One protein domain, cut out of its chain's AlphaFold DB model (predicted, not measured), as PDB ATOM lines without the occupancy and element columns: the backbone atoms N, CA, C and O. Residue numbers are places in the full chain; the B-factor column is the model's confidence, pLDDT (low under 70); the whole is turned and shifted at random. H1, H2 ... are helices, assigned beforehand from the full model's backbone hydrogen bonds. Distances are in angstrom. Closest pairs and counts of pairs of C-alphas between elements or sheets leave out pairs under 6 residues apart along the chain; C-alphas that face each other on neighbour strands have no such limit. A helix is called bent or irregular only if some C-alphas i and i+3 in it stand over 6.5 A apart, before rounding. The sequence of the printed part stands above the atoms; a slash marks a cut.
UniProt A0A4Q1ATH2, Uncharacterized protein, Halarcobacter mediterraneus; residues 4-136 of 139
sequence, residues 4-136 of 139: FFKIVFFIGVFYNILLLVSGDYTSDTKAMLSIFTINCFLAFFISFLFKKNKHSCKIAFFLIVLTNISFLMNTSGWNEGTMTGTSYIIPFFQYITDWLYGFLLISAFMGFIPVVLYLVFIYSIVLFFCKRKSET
ATOM      1  N   PHE A   4      54.106  -3.877 -26.689       89.50
ATOM      2  CA  PHE A   4      53.210  -4.914 -27.196       89.50
ATOM      3  C   PHE A   4      52.302  -4.414 -28.338       89.50
ATOM      4  O   PHE A   4      52.342  -4.950 -29.441       89.50
ATOM      5  N   PHE A   5      51.555  -3.323 -28.131       89.94
ATOM      6  CA  PHE A   5      50.633  -2.793 -29.149       89.94
ATOM      7  C   PHE A   5      51.353  -2.190 -30.366       89.94
ATOM      8  O   PHE A   5      50.811  -2.204 -31.469       89.94
ATOM      9  N   LYS A   6      52.590  -1.693 -30.196       88.31
ATOM     10  CA  LYS A   6      53.447  -1.310 -31.333       88.31
ATOM     11  C   LYS A   6      53.759  -2.522 -32.200       88.31
ATOM     12  O   LYS A   6      53.582  -2.449 -33.409       88.31
ATOM     13  N   ILE A   7      54.203  -3.611 -31.576       91.31
ATOM     14  CA  ILE A   7      54.562  -4.845 -32.275       91.31
ATOM     15  C   ILE A   7      53.346  -5.397 -33.023       91.31
ATOM     16  O   ILE A   7      53.447  -5.635 -34.221       91.31
ATOM     17  N   VAL A   8      52.184  -5.497 -32.369       93.25
ATOM     18  CA  VAL A   8      50.939  -5.972 -33.003       93.25
ATOM     19  C   VAL A   8      50.571  -5.132 -34.232       93.25
ATOM     20  O   VAL A   8      50.265  -5.685 -35.287       93.25
ATOM     21  N   PHE A   9      50.650  -3.800 -34.135       92.31
ATOM     22  CA  PHE A   9      50.388  -2.922 -35.276       92.31
ATOM     23  C   PHE A   9      51.380  -3.149 -36.428       92.31
ATOM     24  O   PHE A   9      50.960  -3.299 -37.574       92.31
ATOM     25  N   PHE A  10      52.684  -3.210 -36.139       93.56
ATOM     26  CA  PHE A  10      53.706  -3.413 -37.172       93.56
ATOM     27  C   PHE A  10      53.637  -4.797 -37.820       93.56
ATOM     28  O   PHE A  10      53.850  -4.890 -39.024       93.56
ATOM     29  N   ILE A  11      53.283  -5.845 -37.068       94.25
ATOM     30  CA  ILE A  11      53.002  -7.175 -37.629       94.25
ATOM     31  C   ILE A  11      51.843  -7.086 -38.623       94.25
ATOM     32  O   ILE A  11      51.957  -7.595 -39.733       94.25
ATOM     33  N   GLY A  12      50.756  -6.389 -38.269       91.12
ATOM     34  CA  GLY A  12      49.633  -6.186 -39.185       91.12
ATOM     35  C   GLY A  12      50.026  -5.426 -40.450       91.12
ATOM     36  O   GLY A  12      49.672  -5.847 -41.547       91.12
ATOM     37  N   VAL A  13      50.798  -4.343 -40.324       93.75
ATOM     38  CA  VAL A  13      51.322  -3.597 -41.482       93.75
ATOM     39  C   VAL A  13      52.194  -4.496 -42.359       93.75
ATOM     40  O   VAL A  13      51.995  -4.543 -43.568       93.75
ATOM     41  N   PHE A  14      53.127  -5.236 -41.758       94.88
ATOM     42  CA  PHE A  14      54.019  -6.146 -42.472       94.88
ATOM     43  C   PHE A  14      53.245  -7.235 -43.220       94.88
ATOM     44  O   PHE A  14      53.503  -7.467 -44.397       94.88
ATOM     45  N   TYR A  15      52.245  -7.840 -42.577       92.69
ATOM     46  CA  TYR A  15      51.376  -8.831 -43.206       92.69
ATOM     47  C   TYR A  15      50.614  -8.253 -44.408       92.69
ATOM     48  O   TYR A  15      50.589  -8.868 -45.470       92.69
ATOM     49  N   ASN A  16      50.069  -7.036 -44.296       91.62
ATOM     50  CA  ASN A  16      49.402  -6.374 -45.424       91.62
ATOM     51  C   ASN A  16      50.380  -6.052 -46.571       91.62
ATOM     52  O   ASN A  16      50.014  -6.188 -47.735       91.62
ATOM     53  N   ILE A  17      51.627  -5.672 -46.269       92.44
ATOM     54  CA  ILE A  17      52.669  -5.475 -47.292       92.44
ATOM     55  C   ILE A  17      52.980  -6.797 -48.001       92.44
ATOM     56  O   ILE A  17      53.052  -6.817 -49.226       92.44
ATOM     57  N   LEU A  18      53.125  -7.899 -47.259       92.50
ATOM     58  CA  LEU A  18      53.347  -9.220 -47.852       92.50
ATOM     59  C   LEU A  18      52.202  -9.625 -48.783       92.50
ATOM     60  O   LEU A  18      52.465 -10.074 -49.895       92.50
ATOM     61  N   LEU A  19      50.950  -9.415 -48.365       91.00
ATOM     62  CA  LEU A  19      49.782  -9.678 -49.207       91.00
ATOM     63  C   LEU A  19      49.818  -8.854 -50.501       91.00
ATOM     64  O   LEU A  19      49.628  -9.408 -51.579       91.00
ATOM     65  N   LEU A  20      50.133  -7.558 -50.422       89.88
ATOM     66  CA  LEU A  20      50.257  -6.700 -51.608       89.88
ATOM     67  C   LEU A  20      51.368  -7.165 -52.558       89.88
ATOM     68  O   LEU A  20      51.179  -7.173 -53.773       89.88
ATOM     69  N   VAL A  21      52.522  -7.557 -52.011       91.94
ATOM     70  CA  VAL A  21      53.681  -8.013 -52.795       91.94
ATOM     71  C   VAL A  21      53.447  -9.396 -53.403       91.94
ATOM     72  O   VAL A  21      53.964  -9.672 -54.483       91.94
ATOM     73  N   SER A  22      52.647 -10.249 -52.757       90.12
ATOM     74  CA  SER A  22      52.327 -11.588 -53.267       90.12
ATOM     75  C   SER A  22      51.592 -11.564 -54.612       90.12
ATOM     76  O   SER A  22      51.653 -12.536 -55.358       90.12
ATOM     77  N   GLY A  23      50.906 -10.459 -54.930       85.12
ATOM     78  CA  GLY A  23      50.113 -10.321 -56.151       85.12
ATOM     79  C   GLY A  23      48.833 -11.165 -56.171       85.12
ATOM     80  O   GLY A  23      48.120 -11.139 -57.174       85.12
ATOM     81  N   ASP A  24      48.517 -11.883 -55.087       82.25
ATOM     82  CA  ASP A  24      47.338 -12.740 -54.995       82.25
ATOM     83  C   ASP A  24      46.117 -11.970 -54.465       82.25
ATOM     84  O   ASP A  24      45.870 -11.854 -53.261       82.25
ATOM     85  N   TYR A  25      45.344 -11.407 -55.393       84.12
ATOM     86  CA  TYR A  25      44.174 -10.574 -55.106       84.12
ATOM     87  C   TYR A  25      42.861 -11.369 -55.083       84.12
ATOM     88  O   TYR A  25      41.869 -10.970 -55.712       84.12
ATOM     89  N   THR A  26      42.835 -12.477 -54.338       92.12
ATOM     90  CA  THR A  26      41.586 -13.173 -53.995       92.12
ATOM     91  C   THR A  26      40.602 -12.246 -53.264       92.12
ATOM     92  O   THR A  26      40.959 -11.168 -52.773       92.12
ATOM     93  N   SER A  27      39.332 -12.657 -53.189       91.00
ATOM     94  CA  SER A  27      38.304 -11.934 -52.425       91.00
ATOM     95  C   SER A  27      38.702 -11.747 -50.956       91.00
ATOM     96  O   SER A  27      38.494 -10.665 -50.408       91.00
ATOM     97  N   ASP A  28      39.359 -12.744 -50.359       91.44
ATOM     98  CA  ASP A  28      39.823 -12.697 -48.970       91.44
ATOM     99  C   ASP A  28      40.955 -11.689 -48.784       91.44
ATOM    100  O   ASP A  28      40.902 -10.852 -47.880       91.44
ATOM    101  N   THR A  29      41.950 -11.693 -49.679       92.81
ATOM    102  CA  THR A  29      43.045 -10.714 -49.637       92.81
ATOM    103  C   THR A  29      42.506  -9.287 -49.757       92.81
ATOM    104  O   THR A  29      42.909  -8.398 -49.000       92.81
ATOM    105  N   LYS A  30      41.540  -9.061 -50.659       93.94
ATOM    106  CA  LYS A  30      40.856  -7.765 -50.802       93.94
ATOM    107  C   LYS A  30      40.109  -7.380 -49.529       93.94
ATOM    108  O   LYS A  30      40.180  -6.223 -49.124       93.94
ATOM    109  N   ALA A  31      39.424  -8.322 -48.881       95.12
ATOM    110  CA  ALA A  31      38.718  -8.068 -47.630       95.12
ATOM    111  C   ALA A  31      39.680  -7.634 -46.523       95.12
ATOM    112  O   ALA A  31      39.483  -6.574 -45.926       95.12
ATOM    113  N   MET A  32      40.752  -8.397 -46.302       94.12
ATOM    114  CA  MET A  32      41.755  -8.100 -45.278       94.12
ATOM    115  C   MET A  32      42.393  -6.719 -45.487       94.12
ATOM    116  O   MET A  32      42.432  -5.912 -44.552       94.12
ATOM    117  N   LEU A  33      42.825  -6.416 -46.719       94.44
ATOM    118  CA  LEU A  33      43.426  -5.124 -47.074       94.44
ATOM    119  C   LEU A  33      42.440  -3.963 -46.903       94.44
ATOM    120  O   LEU A  33      42.788  -2.934 -46.311       94.44
ATOM    121  N   SER A  34      41.205  -4.117 -47.389       95.12
ATOM    122  CA  SER A  34      40.168  -3.089 -47.275       95.12
ATOM    123  C   SER A  34      39.805  -2.814 -45.821       95.12
ATOM    124  O   SER A  34      39.808  -1.657 -45.410       95.12
ATOM    125  N   ILE A  35      39.563  -3.852 -45.013       96.44
ATOM    126  CA  ILE A  35      39.241  -3.712 -43.585       96.44
ATOM    127  C   ILE A  35      40.381  -3.002 -42.852       96.44
ATOM    128  O   ILE A  35      40.139  -2.052 -42.104       96.44
ATOM    129  N   PHE A  36      41.631  -3.419 -43.080       96.00
ATOM    130  CA  PHE A  36      42.790  -2.779 -42.460       96.00
ATOM    131  C   PHE A  36      42.880  -1.292 -42.825       96.00
ATOM    132  O   PHE A  36      43.043  -0.439 -41.946       96.00
ATOM    133  N   THR A  37      42.719  -0.977 -44.110       95.19
ATOM    134  CA  THR A  37      42.798   0.391 -44.636       95.19
ATOM    135  C   THR A  37      41.671   1.267 -44.090       95.19
ATOM    136  O   THR A  37      41.931   2.372 -43.614       95.19
ATOM    137  N   ILE A  38      40.434   0.762 -44.082       96.69
ATOM    138  CA  ILE A  38      39.256   1.456 -43.546       96.69
ATOM    139  C   ILE A  38      39.431   1.726 -42.048       96.69
ATOM    140  O   ILE A  38      39.241   2.859 -41.605       96.69
ATOM    141  N   ASN A  39      39.868   0.731 -41.271       96.81
ATOM    142  CA  ASN A  39      40.103   0.888 -39.834       96.81
ATOM    143  C   ASN A  39      41.196   1.932 -39.547       96.81
ATOM    144  O   ASN A  39      41.033   2.769 -38.657       96.81
ATOM    145  N   CYS A  40      42.290   1.932 -40.318       95.88
ATOM    146  CA  CYS A  40      43.340   2.948 -40.206       95.88
ATOM    147  C   CYS A  40      42.827   4.347 -40.568       95.88
ATOM    148  O   CYS A  40      43.101   5.306 -39.845       95.88
ATOM    149  N   PHE A  41      42.063   4.465 -41.656       95.94
ATOM    150  CA  PHE A  41      41.500   5.735 -42.102       95.94
ATOM    151  C   PHE A  41      40.526   6.311 -41.072       95.94
ATOM    152  O   PHE A  41      40.648   7.477 -40.700       95.94
ATOM    153  N   LEU A  42      39.623   5.487 -40.530       95.69
ATOM    154  CA  LEU A  42      38.709   5.883 -39.458       95.69
ATOM    155  C   LEU A  42      39.467   6.306 -38.199       95.69
ATOM    156  O   LEU A  42      39.200   7.379 -37.655       95.69
ATOM    157  N   ALA A  43      40.448   5.515 -37.754       94.06
ATOM    158  CA  ALA A  43      41.261   5.853 -36.586       94.06
ATOM    159  C   ALA A  43      41.980   7.198 -36.768       94.06
ATOM    160  O   ALA A  43      41.967   8.039 -35.864       94.06
ATOM    161  N   PHE A  44      42.574   7.426 -37.942       93.75
ATOM    162  CA  PHE A  44      43.230   8.681 -38.291       93.75
ATOM    163  C   PHE A  44      42.241   9.854 -38.324       93.75
ATOM    164  O   PHE A  44      42.484  10.875 -37.675       93.75
ATOM    165  N   PHE A  45      41.114   9.699 -39.021       93.88
ATOM    166  CA  PHE A  45      40.102  10.740 -39.199       93.88
ATOM    167  C   PHE A  45      39.469  11.158 -37.868       93.88
ATOM    168  O   PHE A  45      39.392  12.345 -37.559       93.88
ATOM    169  N   ILE A  46      39.112  10.199 -37.010       91.94
ATOM    170  CA  ILE A  46      38.542  10.473 -35.683       91.94
ATOM    171  C   ILE A  46      39.586  11.137 -34.775       91.94
ATOM    172  O   ILE A  46      39.284  12.122 -34.099       91.94
ATOM    173  N   SER A  47      40.838  10.666 -34.804       87.69
ATOM    174  CA  SER A  47      41.951  11.300 -34.074       87.69
ATOM    175  C   SER A  47      42.250  12.720 -34.575       87.69
ATOM    176  O   SER A  47      42.801  13.561 -33.850       87.69
ATOM    177  N   PHE A  48      41.925  13.009 -35.834       88.44
ATOM    178  CA  PHE A  48      42.022  14.341 -36.407       88.44
ATOM    179  C   PHE A  48      40.874  15.241 -35.940       88.44
ATOM    180  O   PHE A  48      41.157  16.275 -35.327       88.44
ATOM    181  N   LEU A  49      39.620  14.824 -36.143       89.50
ATOM    182  CA  LEU A  49      38.416  15.578 -35.776       89.50
ATOM    183  C   LEU A  49      38.336  15.868 -34.275       89.50
ATOM    184  O   LEU A  49      38.100  17.000 -33.859       89.50
ATOM    185  N   PHE A  50      38.594  14.863 -33.439       87.00
ATOM    186  CA  PHE A  50      38.456  14.962 -31.986       87.00
ATOM    187  C   PHE A  50      39.793  15.212 -31.281       87.00
ATOM    188  O   PHE A  50      39.978  14.798 -30.137       87.00
ATOM    189  N   LYS A  51      40.727  15.930 -31.927       78.62
ATOM    190  CA  LYS A  51      42.087  16.197 -31.410       78.62
ATOM    191  C   LYS A  51      42.116  16.714 -29.963       78.62
ATOM    192  O   LYS A  51      43.053  16.408 -29.235       78.62
ATOM    193  N   LYS A  52      41.126  17.517 -29.560       79.31
ATOM    194  CA  LYS A  52      41.055  18.146 -28.228       79.31
ATOM    195  C   LYS A  52      40.302  17.309 -27.183       79.31
ATOM    196  O   LYS A  52      40.280  17.679 -26.015       79.31
ATOM    197  N   ASN A  53      39.672  16.201 -27.575       83.50
ATOM    198  CA  ASN A  53      38.859  15.389 -26.673       83.50
ATOM    199  C   ASN A  53      39.687  14.243 -26.069       83.50
ATOM    200  O   ASN A  53      40.192  13.380 -26.794       83.50
ATOM    201  N   LYS A  54      39.746  14.175 -24.732       81.50
ATOM    202  CA  LYS A  54      40.395  13.083 -23.978       81.50
ATOM    203  C   LYS A  54      39.785  11.698 -24.248       81.50
ATOM    204  O   LYS A  54      40.430  10.682 -24.010       81.50
ATOM    205  N   HIS A  55      38.551  11.649 -24.750       87.44
ATOM    206  CA  HIS A  55      37.834  10.415 -25.084       87.44
ATOM    207  C   HIS A  55      37.949  10.003 -26.555       87.44
ATOM    208  O   HIS A  55      37.398   8.966 -26.923       87.44
ATOM    209  N   SER A  56      38.677  10.757 -27.386       88.38
ATOM    210  CA  SER A  56      38.834  10.496 -28.828       88.38
ATOM    211  C   SER A  56      39.192   9.044 -29.156       88.38
ATOM    212  O   SER A  56      38.620   8.473 -30.075       88.38
ATOM    213  N   CYS A  57      40.048   8.401 -28.362       89.62
ATOM    214  CA  CYS A  57      40.457   7.013 -28.602       89.62
ATOM    215  C   CYS A  57      39.373   5.993 -28.265       89.62
ATOM    216  O   CYS A  57      39.228   4.997 -28.965       89.62
ATOM    217  N   LYS A  58      38.582   6.243 -27.214       92.19
ATOM    218  CA  LYS A  58      37.433   5.385 -26.890       92.19
ATOM    219  C   LYS A  58      36.370   5.496 -27.982       92.19
ATOM    220  O   LYS A  58      35.839   4.483 -28.415       92.19
ATOM    221  N   ILE A  59      36.129   6.720 -28.455       92.88
ATOM    222  CA  ILE A  59      35.216   7.006 -29.567       92.88
ATOM    223  C   ILE A  59      35.707   6.317 -30.846       92.88
ATOM    224  O   ILE A  59      34.926   5.637 -31.498       92.88
ATOM    225  N   ALA A  60      37.000   6.425 -31.172       94.31
ATOM    226  CA  ALA A  60      37.589   5.778 -32.343       94.31
ATOM    227  C   ALA A  60      37.444   4.256 -32.305       94.31
ATOM    228  O   ALA A  60      36.992   3.663 -33.278       94.31
ATOM    229  N   PHE A  61      37.772   3.634 -31.170       95.81
ATOM    230  CA  PHE A  61      37.606   2.195 -30.988       95.81
ATOM    231  C   PHE A  61      36.150   1.762 -31.176       95.81
ATOM    232  O   PHE A  61      35.875   0.861 -31.961       95.81
ATOM    233  N   PHE A  62      35.219   2.441 -30.503       96.56
ATOM    234  CA  PHE A  62      33.800   2.113 -30.588       96.56
ATOM    235  C   PHE A  62      33.250   2.269 -32.010       96.56
ATOM    236  O   PHE A  62      32.576   1.372 -32.504       96.56
ATOM    237  N   LEU A  63      33.583   3.367 -32.696       96.19
ATOM    238  CA  LEU A  63      33.138   3.603 -34.069       96.19
ATOM    239  C   LEU A  63      33.699   2.567 -35.044       96.19
ATOM    240  O   LEU A  63      32.954   2.084 -35.885       96.19
ATOM    241  N   ILE A  64      34.967   2.172 -34.904       97.38
ATOM    242  CA  ILE A  64      35.557   1.127 -35.752       97.38
ATOM    243  C   ILE A  64      34.869  -0.223 -35.523       97.38
ATOM    244  O   ILE A  64      34.560  -0.926 -36.485       97.38
ATOM    245  N   VAL A  65      34.591  -0.589 -34.267       97.38
ATOM    246  CA  VAL A  65      33.840  -1.817 -33.960       97.38
ATOM    247  C   VAL A  65      32.446  -1.762 -34.589       97.38
ATOM    248  O   VAL A  65      32.055  -2.711 -35.265       97.38
ATOM    249  N   LEU A  66      31.730  -0.641 -34.447       97.56
ATOM    250  CA  LEU A  66      30.423  -0.461 -35.079       97.56
ATOM    251  C   LEU A  66      30.490  -0.564 -36.604       97.56
ATOM    252  O   LEU A  66      29.630  -1.210 -37.187       97.56
ATOM    253  N   THR A  67      31.512  -0.002 -37.253       97.38
ATOM    254  CA  THR A  67      31.689  -0.138 -38.706       97.38
ATOM    255  C   THR A  67      31.836  -1.602 -39.128       97.38
ATOM    256  O   THR A  67      31.221  -2.015 -40.107       97.38
ATOM    257  N   ASN A  68      32.590  -2.411 -38.380       97.25
ATOM    258  CA  ASN A  68      32.731  -3.839 -38.681       97.25
ATOM    259  C   ASN A  68      31.421  -4.611 -38.464       97.25
ATOM    260  O   ASN A  68      31.079  -5.480 -39.262       97.25
ATOM    261  N   ILE A  69      30.636  -4.240 -37.447       96.75
ATOM    262  CA  ILE A  69      29.278  -4.770 -37.263       96.75
ATOM    263  C   ILE A  69      28.372  -4.359 -38.434       96.75
ATOM    264  O   ILE A  69      27.627  -5.187 -38.948       96.75
ATOM    265  N   SER A  70      28.458  -3.117 -38.920       97.19
ATOM    266  CA  SER A  70      27.695  -2.676 -40.094       97.19
ATOM    267  C   SER A  70      28.050  -3.461 -41.357       97.19
ATOM    268  O   SER A  70      27.158  -3.741 -42.151       97.19
ATOM    269  N   PHE A  71      29.314  -3.869 -41.533       97.25
ATOM    270  CA  PHE A  71      29.683  -4.771 -42.627       97.25
ATOM    271  C   PHE A  71      29.045  -6.154 -42.482       97.25
ATOM    272  O   PHE A  71      28.549  -6.681 -43.467       97.25
ATOM    273  N   LEU A  72      28.967  -6.721 -41.276       96.31
ATOM    274  CA  LEU A  72      28.236  -7.979 -41.049       96.31
ATOM    275  C   LEU A  72      26.736  -7.847 -41.356       96.31
ATOM    276  O   LEU A  72      26.119  -8.762 -41.896       96.31
ATOM    277  N   MET A  73      26.147  -6.688 -41.064       96.69
ATOM    278  CA  MET A  73      24.741  -6.398 -41.364       96.69
ATOM    279  C   MET A  73      24.474  -6.105 -42.850       96.69
ATOM    280  O   MET A  73      23.327  -5.874 -43.227       96.69
ATOM    281  N   ASN A  74      25.500  -6.103 -43.706       96.88
ATOM    282  CA  ASN A  74      25.364  -5.790 -45.127       96.88
ATOM    283  C   ASN A  74      24.664  -6.898 -45.933       96.88
ATOM    284  O   ASN A  74      24.258  -6.646 -47.065       96.88
ATOM    285  N   THR A  75      24.529  -8.112 -45.393       96.19
ATOM    286  CA  THR A  75      23.922  -9.249 -46.102       96.19
ATOM    287  C   THR A  75      22.797  -9.906 -45.312       96.19
ATOM    288  O   THR A  75      22.741  -9.823 -44.085       96.19
ATOM    289  N   SER A  76      21.915 -10.592 -46.036       94.44
ATOM    290  CA  SER A  76      20.927 -11.511 -45.482       94.44
ATOM    291  C   SER A  76      21.120 -12.921 -46.047       94.44
ATOM    292  O   SER A  76      21.554 -13.115 -47.188       94.44
ATOM    293  N   GLY A  77      20.803 -13.926 -45.226       92.00
ATOM    294  CA  GLY A  77      20.876 -15.333 -45.622       92.00
ATOM    295  C   GLY A  77      22.290 -15.804 -45.966       92.00
ATOM    296  O   GLY A  77      22.454 -16.525 -46.943       92.00
ATOM    297  N   TRP A  78      23.310 -15.369 -45.220       95.50
ATOM    298  CA  TRP A  78      24.665 -15.896 -45.399       95.50
ATOM    299  C   TRP A  78      24.699 -17.405 -45.135       95.50
ATOM    300  O   TRP A  78      24.153 -17.875 -44.136       95.50
ATOM    301  N   ASN A  79      25.297 -18.157 -46.062       93.69
ATOM    302  CA  ASN A  79      25.321 -19.615 -46.057       93.69
ATOM    303  C   ASN A  79      26.744 -20.137 -45.813       93.69
ATOM    304  O   ASN A  79      27.666 -19.826 -46.564       93.69
ATOM    305  N   GLU A  80      26.896 -20.986 -44.795       89.75
ATOM    306  CA  GLU A  80      28.175 -21.585 -44.389       89.75
ATOM    307  C   GLU A  80      28.824 -22.446 -45.483       89.75
ATOM    308  O   GLU A  80      30.045 -22.462 -45.614       89.75
ATOM    309  N   GLY A  81      28.020 -23.155 -46.280       89.12
ATOM    310  CA  GLY A  81      28.507 -24.058 -47.322       89.12
ATOM    311  C   GLY A  81      29.038 -23.327 -48.553       89.12
ATOM    312  O   GLY A  81      30.012 -23.773 -49.154       89.12
ATOM    313  N   THR A  82      28.423 -22.201 -48.928       89.88
ATOM    314  CA  THR A  82      28.869 -21.392 -50.076       89.88
ATOM    315  C   THR A  82      29.775 -20.230 -49.681       89.88
ATOM    316  O   THR A  82      30.367 -19.617 -50.565       89.88
ATOM    317  N   MET A  83      29.890 -19.926 -48.381       92.81
ATOM    318  CA  MET A  83      30.598 -18.763 -47.826       92.81
ATOM    319  C   MET A  83      30.109 -17.426 -48.403       92.81
ATOM    320  O   MET A  83      30.855 -16.452 -48.466       92.81
ATOM    321  N   THR A  84      28.845 -17.369 -48.824       93.75
ATOM    322  CA  THR A  84      28.252 -16.209 -49.497       93.75
ATOM    323  C   THR A  84      26.835 -15.931 -49.009       93.75
ATOM    324  O   THR A  84      26.107 -16.816 -48.556       93.75
ATOM    325  N   GLY A  85      26.452 -14.664 -49.096       92.00
ATOM    326  CA  GLY A  85      25.121 -14.132 -48.847       92.00
ATOM    327  C   GLY A  85      24.170 -14.284 -50.027       92.00
ATOM    328  O   GLY A  85      24.571 -14.243 -51.188       92.00
ATOM    329  N   THR A  86      22.876 -14.397 -49.727       92.19
ATOM    330  CA  THR A  86      21.820 -14.433 -50.757       92.19
ATOM    331  C   THR A  86      21.534 -13.060 -51.362       92.19
ATOM    332  O   THR A  86      21.134 -12.960 -52.519       92.19
ATOM    333  N   SER A  87      21.735 -11.990 -50.589       94.62
ATOM    334  CA  SER A  87      21.572 -10.610 -51.048       94.62
ATOM    335  C   SER A  87      22.443  -9.651 -50.237       94.62
ATOM    336  O   SER A  87      22.763  -9.930 -49.079       94.62
ATOM    337  N   TYR A  88      22.830  -8.520 -50.836       96.12
ATOM    338  CA  TYR A  88      23.681  -7.505 -50.208       96.12
ATOM    339  C   TYR A  88      23.069  -6.115 -50.365       96.12
ATOM    340  O   TYR A  88      22.663  -5.740 -51.464       96.12
ATOM    341  N   ILE A  89      23.057  -5.338 -49.280       96.69
ATOM    342  CA  ILE A  89      22.593  -3.944 -49.275       96.69
ATOM    343  C   ILE A  89      23.544  -3.085 -50.117       96.69
ATOM    344  O   ILE A  89      23.110  -2.315 -50.970       96.69
ATOM    345  N   ILE A  90      24.853  -3.245 -49.902       95.94
ATOM    346  CA  ILE A  90      25.921  -2.611 -50.676       95.94
ATOM    347  C   ILE A  90      26.771  -3.725 -51.308       95.94
ATOM    348  O   ILE A  90      27.673  -4.258 -50.647       95.94
ATOM    349  N   PRO A  91      26.536  -4.071 -52.591       94.12
ATOM    350  CA  PRO A  91      27.252  -5.152 -53.277       94.12
ATOM    351  C   PRO A  91      28.769  -4.951 -53.318       94.12
ATOM    352  O   PRO A  91      29.531  -5.908 -53.246       94.12
ATOM    353  N   PHE A  92      29.228  -3.696 -53.356       93.38
ATOM    354  CA  PHE A  92      30.656  -3.376 -53.324       93.38
ATOM    355  C   PHE A  92      31.368  -3.929 -52.076       93.38
ATOM    356  O   PHE A  92      32.544  -4.254 -52.158       93.38
ATOM    357  N   PHE A  93      30.681  -4.078 -50.937       95.06
ATOM    358  CA  PHE A  93      31.262  -4.610 -49.696       95.06
ATOM    359  C   PHE A  93      30.996  -6.103 -49.476       95.06
ATOM    360  O   PHE A  93      31.231  -6.611 -48.376       95.06
ATOM    361  N   GLN A  94      30.534  -6.824 -50.501       95.69
ATOM    362  CA  GLN A  94      30.278  -8.261 -50.425       95.69
ATOM    363  C   GLN A  94      31.484  -9.033 -49.870       95.69
ATOM    364  O   GLN A  94      31.355  -9.723 -48.865       95.69
ATOM    365  N   TYR A  95      32.668  -8.842 -50.455       95.44
ATOM    366  CA  TYR A  95      33.875  -9.575 -50.060       95.44
ATOM    367  C   TYR A  95      34.281  -9.319 -48.596       95.44
ATOM    368  O   TYR A  95      34.742 -10.230 -47.920       95.44
ATOM    369  N   ILE A  96      34.064  -8.103 -48.076       97.12
ATOM    370  CA  ILE A  96      34.284  -7.781 -46.655       97.12
ATOM    371  C   ILE A  96      33.297  -8.552 -45.780       97.12
ATOM    372  O   ILE A  96      33.672  -9.100 -44.747       97.12
ATOM    373  N   THR A  97      32.033  -8.569 -46.199       97.19
ATOM    374  CA  THR A  97      30.935  -9.196 -45.462       97.19
ATOM    375  C   THR A  97      31.161 -10.699 -45.347       97.19
ATOM    376  O   THR A  97      31.184 -11.229 -44.239       97.19
ATOM    377  N   ASP A  98      31.402 -11.363 -46.477       96.50
ATOM    378  CA  ASP A  98      31.616 -12.809 -46.554       96.50
ATOM    379  C   ASP A  98      32.837 -13.236 -45.735       96.50
ATOM    380  O   ASP A  98      32.765 -14.186 -44.953       96.50
ATOM    381  N   TRP A  99      33.927 -12.470 -45.826       96.44
ATOM    382  CA  TRP A  99      35.128 -12.714 -45.035       96.44
ATOM    383  C   TRP A  99      34.872 -12.579 -43.529       96.44
ATOM    384  O   TRP A  99      35.326 -13.416 -42.751       96.44
ATOM    385  N   LEU A 100      34.117 -11.561 -43.095       96.81
ATOM    386  CA  LEU A 100      33.775 -11.373 -41.681       96.81
ATOM    387  C   LEU A 100      32.869 -12.493 -41.148       96.81
ATOM    388  O   LEU A 100      33.062 -12.923 -40.010       96.81
ATOM    389  N   TYR A 101      31.920 -12.998 -41.942       96.25
ATOM    390  CA  TYR A 101      31.123 -14.166 -41.549       96.25
ATOM    391  C   TYR A 101      31.968 -15.438 -41.470       96.25
ATOM    392  O   TYR A 101      31.888 -16.146 -40.467       96.25
ATOM    393  N   GLY A 102      32.830 -15.698 -42.458       94.81
ATOM    394  CA  GLY A 102      33.771 -16.820 -42.407       94.81
ATOM    395  C   GLY A 102      34.693 -16.734 -41.184       94.81
ATOM    396  O   GLY A 102      34.905 -17.716 -40.471       94.81
ATOM    397  N   PHE A 103      35.163 -15.527 -40.866       94.88
ATOM    398  CA  PHE A 103      35.945 -15.254 -39.665       94.88
ATOM    399  C   PHE A 103      35.163 -15.540 -38.372       94.88
ATOM    400  O   PHE A 103      35.713 -16.135 -37.441       94.88
ATOM    401  N   LEU A 104      33.883 -15.157 -38.296       95.25
ATOM    402  CA  LEU A 104      33.017 -15.474 -37.156       95.25
ATOM    403  C   LEU A 104      32.758 -16.977 -37.023       95.25
ATOM    404  O   LEU A 104      32.809 -17.492 -35.907       95.25
ATOM    405  N   LEU A 105      32.538 -17.678 -38.136       95.06
ATOM    406  CA  LEU A 105      32.337 -19.125 -38.151       95.06
ATOM    407  C   LEU A 105      33.561 -19.844 -37.570       95.06
ATOM    408  O   LEU A 105      33.434 -20.605 -36.613       95.06
ATOM    409  N   ILE A 106      34.764 -19.529 -38.065       93.62
ATOM    410  CA  ILE A 106      36.024 -20.069 -37.524       93.62
ATOM    411  C   ILE A 106      36.161 -19.723 -36.035       93.62
ATOM    412  O   ILE A 106      36.555 -20.559 -35.220       93.62
ATOM    413  N   SER A 107      35.793 -18.501 -35.654       94.62
ATOM    414  CA  SER A 107      35.859 -18.059 -34.262       94.62
ATOM    415  C   SER A 107      34.947 -18.852 -33.333       94.62
ATOM    416  O   SER A 107      35.344 -19.104 -32.196       94.62
ATOM    417  N   ALA A 108      33.767 -19.274 -33.797       93.31
ATOM    418  CA  ALA A 108      32.849 -20.092 -33.010       93.31
ATOM    419  C   ALA A 108      33.476 -21.449 -32.642       93.31
ATOM    420  O   ALA A 108      33.368 -21.883 -31.495       93.31
ATOM    421  N   PHE A 109      34.219 -22.068 -33.566       93.81
ATOM    422  CA  PHE A 109      34.923 -23.334 -33.321       93.81
ATOM    423  C   PHE A 109      36.215 -23.182 -32.506       93.81
ATOM    424  O   PHE A 109      36.661 -24.135 -31.871       93.81
ATOM    425  N   MET A 110      36.810 -21.988 -32.483       94.94
ATOM    426  CA  MET A 110      38.051 -21.692 -31.755       94.94
ATOM    427  C   MET A 110      37.820 -20.981 -30.409       94.94
ATOM    428  O   MET A 110      38.724 -20.320 -29.898       94.94
ATOM    429  N   GLY A 111      36.612 -21.055 -29.837       93.19
ATOM    430  CA  GLY A 111      36.307 -20.451 -28.533       93.19
ATOM    431  C   GLY A 111      36.446 -18.924 -28.507       93.19
ATOM    432  O   GLY A 111      36.912 -18.361 -27.521       93.19
ATOM    433  N   PHE A 112      36.088 -18.250 -29.606       93.62
ATOM    434  CA  PHE A 112      36.178 -16.797 -29.810       93.62
ATOM    435  C   PHE A 112      37.592 -16.194 -29.776       93.62
ATOM    436  O   PHE A 112      37.736 -14.970 -29.840       93.62
ATOM    437  N   ILE A 113      38.646 -17.018 -29.754       95.00
ATOM    438  CA  ILE A 113      40.037 -16.542 -29.766       95.00
ATOM    439  C   ILE A 113      40.309 -15.578 -30.937       95.00
ATOM    440  O   ILE A 113      40.857 -14.501 -30.677       95.00
ATOM    441  N   PRO A 114      39.909 -15.865 -32.196       95.25
ATOM    442  CA  PRO A 114      40.184 -14.943 -33.292       95.25
ATOM    443  C   PRO A 114      39.489 -13.588 -33.097       95.25
ATOM    444  O   PRO A 114      40.133 -12.556 -33.274       95.25
ATOM    445  N   VAL A 115      38.232 -13.554 -32.629       96.06
ATOM    446  CA  VAL A 115      37.522 -12.294 -32.312       96.06
ATOM    447  C   VAL A 115      38.282 -11.469 -31.273       96.06
ATOM    448  O   VAL A 115      38.460 -10.265 -31.458       96.06
ATOM    449  N   VAL A 116      38.779 -12.096 -30.203       96.56
ATOM    450  CA  VAL A 116      39.564 -11.394 -29.174       96.56
ATOM    451  C   VAL A 116      40.848 -10.811 -29.768       96.56
ATOM    452  O   VAL A 116      41.154  -9.638 -29.539       96.56
ATOM    453  N   LEU A 117      41.576 -11.587 -30.578       95.12
ATOM    454  CA  LEU A 117      42.779 -11.112 -31.269       95.12
ATOM    455  C   LEU A 117      42.471  -9.949 -32.220       95.12
ATOM    456  O   LEU A 117      43.227  -8.979 -32.274       95.12
ATOM    457  N   TYR A 118      41.338 -10.001 -32.916       95.75
ATOM    458  CA  TYR A 118      40.893  -8.936 -33.806       95.75
ATOM    459  C   TYR A 118      40.554  -7.641 -33.051       95.75
ATOM    460  O   TYR A 118      40.948  -6.554 -33.474       95.75
ATOM    461  N   LEU A 119      39.921  -7.730 -31.877       96.56
ATOM    462  CA  LEU A 119      39.683  -6.563 -31.019       96.56
ATOM    463  C   LEU A 119      40.993  -5.963 -30.484       96.56
ATOM    464  O   LEU A 119      41.148  -4.738 -30.474       96.56
ATOM    465  N   VAL A 120      41.959  -6.801 -30.093       95.81
ATOM    466  CA  VAL A 120      43.314  -6.359 -29.708       95.81
ATOM    467  C   VAL A 120      44.010  -5.661 -30.879       95.81
ATOM    468  O   VAL A 120      44.670  -4.631 -30.695       95.81
ATOM    469  N   PHE A 121      43.832  -6.177 -32.092       95.69
ATOM    470  CA  PHE A 121      44.365  -5.577 -33.306       95.69
ATOM    471  C   PHE A 121      43.748  -4.199 -33.594       95.69
ATOM    472  O   PHE A 121      44.489  -3.225 -33.740       95.69
ATOM    473  N   ILE A 122      42.415  -4.070 -33.568       96.44
ATOM    474  CA  ILE A 122      41.724  -2.772 -33.704       96.44
ATOM    475  C   ILE A 122      42.218  -1.785 -32.643       96.44
ATOM    476  O   ILE A 122      42.536  -0.634 -32.952       96.44
ATOM    477  N   TYR A 123      42.319  -2.224 -31.389       95.31
ATOM    478  CA  TYR A 123      42.796  -1.374 -30.304       95.31
ATOM    479  C   TYR A 123      44.234  -0.881 -30.545       95.31
ATOM    480  O   TYR A 123      44.541   0.287 -30.296       95.31
ATOM    481  N   SER A 124      45.094  -1.733 -31.110       95.00
ATOM    482  CA  SER A 124      46.462  -1.372 -31.506       95.00
ATOM    483  C   SER A 124      46.483  -0.280 -32.579       95.00
ATOM    484  O   SER A 124      47.223   0.696 -32.434       95.00
ATOM    485  N   ILE A 125      45.634  -0.395 -33.611       94.69
ATOM    486  CA  ILE A 125      45.470   0.632 -34.657       94.69
ATOM    487  C   ILE A 125      45.058   1.964 -34.023       94.69
ATOM    488  O   ILE A 125      45.698   2.993 -34.246       94.69
ATOM    489  N   VAL A 126      44.023   1.950 -33.180       93.94
ATOM    490  CA  VAL A 126      43.513   3.160 -32.522       93.94
ATOM    491  C   VAL A 126      44.602   3.837 -31.696       93.94
ATOM    492  O   VAL A 126      44.826   5.039 -31.845       93.94
ATOM    493  N   LEU A 127      45.311   3.085 -30.850       91.56
ATOM    494  CA  LEU A 127      46.377   3.633 -30.011       91.56
ATOM    495  C   LEU A 127      47.517   4.255 -30.825       91.56
ATOM    496  O   LEU A 127      48.060   5.283 -30.401       91.56
ATOM    497  N   PHE A 128      47.867   3.662 -31.969       90.25
ATOM    498  CA  PHE A 128      48.915   4.171 -32.852       90.25
ATOM    499  C   PHE A 128      48.591   5.589 -33.348       90.25
ATOM    500  O   PHE A 128      49.417   6.496 -33.212       90.25
ATOM    501  N   PHE A 129      47.370   5.815 -33.842       88.56
ATOM    502  CA  PHE A 129      46.952   7.122 -34.365       88.56
ATOM    503  C   PHE A 129      46.643   8.145 -33.266       88.56
ATOM    504  O   PHE A 129      46.995   9.321 -33.394       88.56
ATOM    505  N   CYS A 130      46.062   7.700 -32.155       82.81
ATOM    506  CA  CYS A 130      45.705   8.570 -31.042       82.81
ATOM    507  C   CYS A 130      46.914   9.138 -30.288       82.81
ATOM    508  O   CYS A 130      46.958  10.326 -29.954       82.81
ATOM    509  N   LYS A 131      47.906   8.295 -29.963       67.50
ATOM    510  CA  LYS A 131      48.971   8.692 -29.029       67.50
ATOM    511  C   LYS A 131      49.993   9.646 -29.650       67.50
ATOM    512  O   LYS A 131      50.583  10.438 -28.916       67.50
ATOM    513  N   ARG A 132      50.124   9.665 -30.983       55.91
ATOM    514  CA  ARG A 132      51.027  10.569 -31.722       55.91
ATOM    515  C   ARG A 132      50.813  12.055 -31.384       55.91
ATOM    516  O   ARG A 132      51.738  12.844 -31.534       55.91
ATOM    517  N   LYS A 133      49.622  12.437 -30.899       51.56
ATOM    518  CA  LYS A 133      49.275  13.826 -30.547       51.56
ATOM    519  C   LYS A 133      49.389  14.185 -29.064       51.56
ATOM    520  O   LYS A 133      49.549  15.362 -28.762       51.56
ATOM    521  N   SER A 134      49.348  13.217 -28.146       48.50
ATOM    522  CA  SER A 134      49.531  13.503 -26.711       48.50
ATOM    523  C   SER A 134      50.944  14.003 -26.410       48.50
ATOM    524  O   SER A 134      51.121  14.784 -25.487       48.50
ATOM    525  N   GLU A 135      51.942  13.568 -27.178       50.53
ATOM    526  CA  GLU A 135      53.345  13.963 -26.994       50.53
ATOM    527  C   GLU A 135      53.679  15.313 -27.664       50.53
ATOM    528  O   GLU A 135      54.688  15.922 -27.331       50.53
ATOM    529  N   THR A 136      52.832  15.813 -28.574       49.28
ATOM    530  CA  THR A 136      53.018  17.106 -29.271       49.28
ATOM    531  C   THR A 136      52.256  18.270 -28.641       49.28
ATOM    532  O   THR A 136      52.461  19.401 -29.058       49.28
TER     533      THR A 136
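AT A GLANCE: This is residues 4 to 136 of the 139 residues of an uncharacterized protein of Halarcobacter mediterraneus (UniProt A0A4Q1ATH2). Three helices, H2, H3 and H5, make a loosely aligned up-and-down bundle; H4 crosses one end of it, and H1 crosses H5 on the side away from H3. The long link of residues 73 to 90 folds back on itself at the H4 end, with residues 75 to 76 paired antiparallel to 87 to 88. The printed part has 133 residues with five named helices, H1 to H5 in order, and no named strand: all helix. It is compact, with a radius of gyration of the C-alphas of 15.7 A, yet elongated, spanning 51 by 30 by 30 A.

IN THESE COORDINATES: H1, residues 4 to 22, begins at C-alpha 4 (53.210, -4.914, -27.196) and is 26.9 A long. H2, residues 27 to 49, measures 32.2 A; H3, residues 56 to 72, 24.6 A. H4, residues 91 to 109, measures 28.1 A and is irregular: C-alphas 92 and 95 are 7.7 A apart. H5, residues 113 to 131, measures 26.8 A and ends at C-alpha 131 (48.971, 8.692, -29.029).

HOW THE PARTS SIT: H2 and H3 form a helical hairpin, a shallow tilt of 31 degrees, opposite ways; their closest C-alphas, of Ala 43 and Ala 60, are 5.6 A apart. H5 touches H2 the same way at a steep tilt of 37 degrees, only just beyond shallow, closest at the C-alphas of Ala 43 and Val 126, 5.4 A. H4 touches H2 about perpendicular at 80 degrees, closest at the C-alphas of Ala 31 and Ile 96, 4.5 A. H1 touches H5 about perpendicular at 77 degrees, with the C-alphas of Phe 5 and Ser 124 closest at 5.0 A, and is apart from H3 and H4. Each O i to N i+4 pair is within hydrogen-bond range in H1, H2, H3 and H5, and 13 of 15 in H4.

THE WHOLE: The C-alphas farthest apart, of Gly 81 and Thr 136, are 51.2 A apart. The printed part has no cut, and the link from H3 to H4 is long. Residues 131 to 136 have pLDDT under 70.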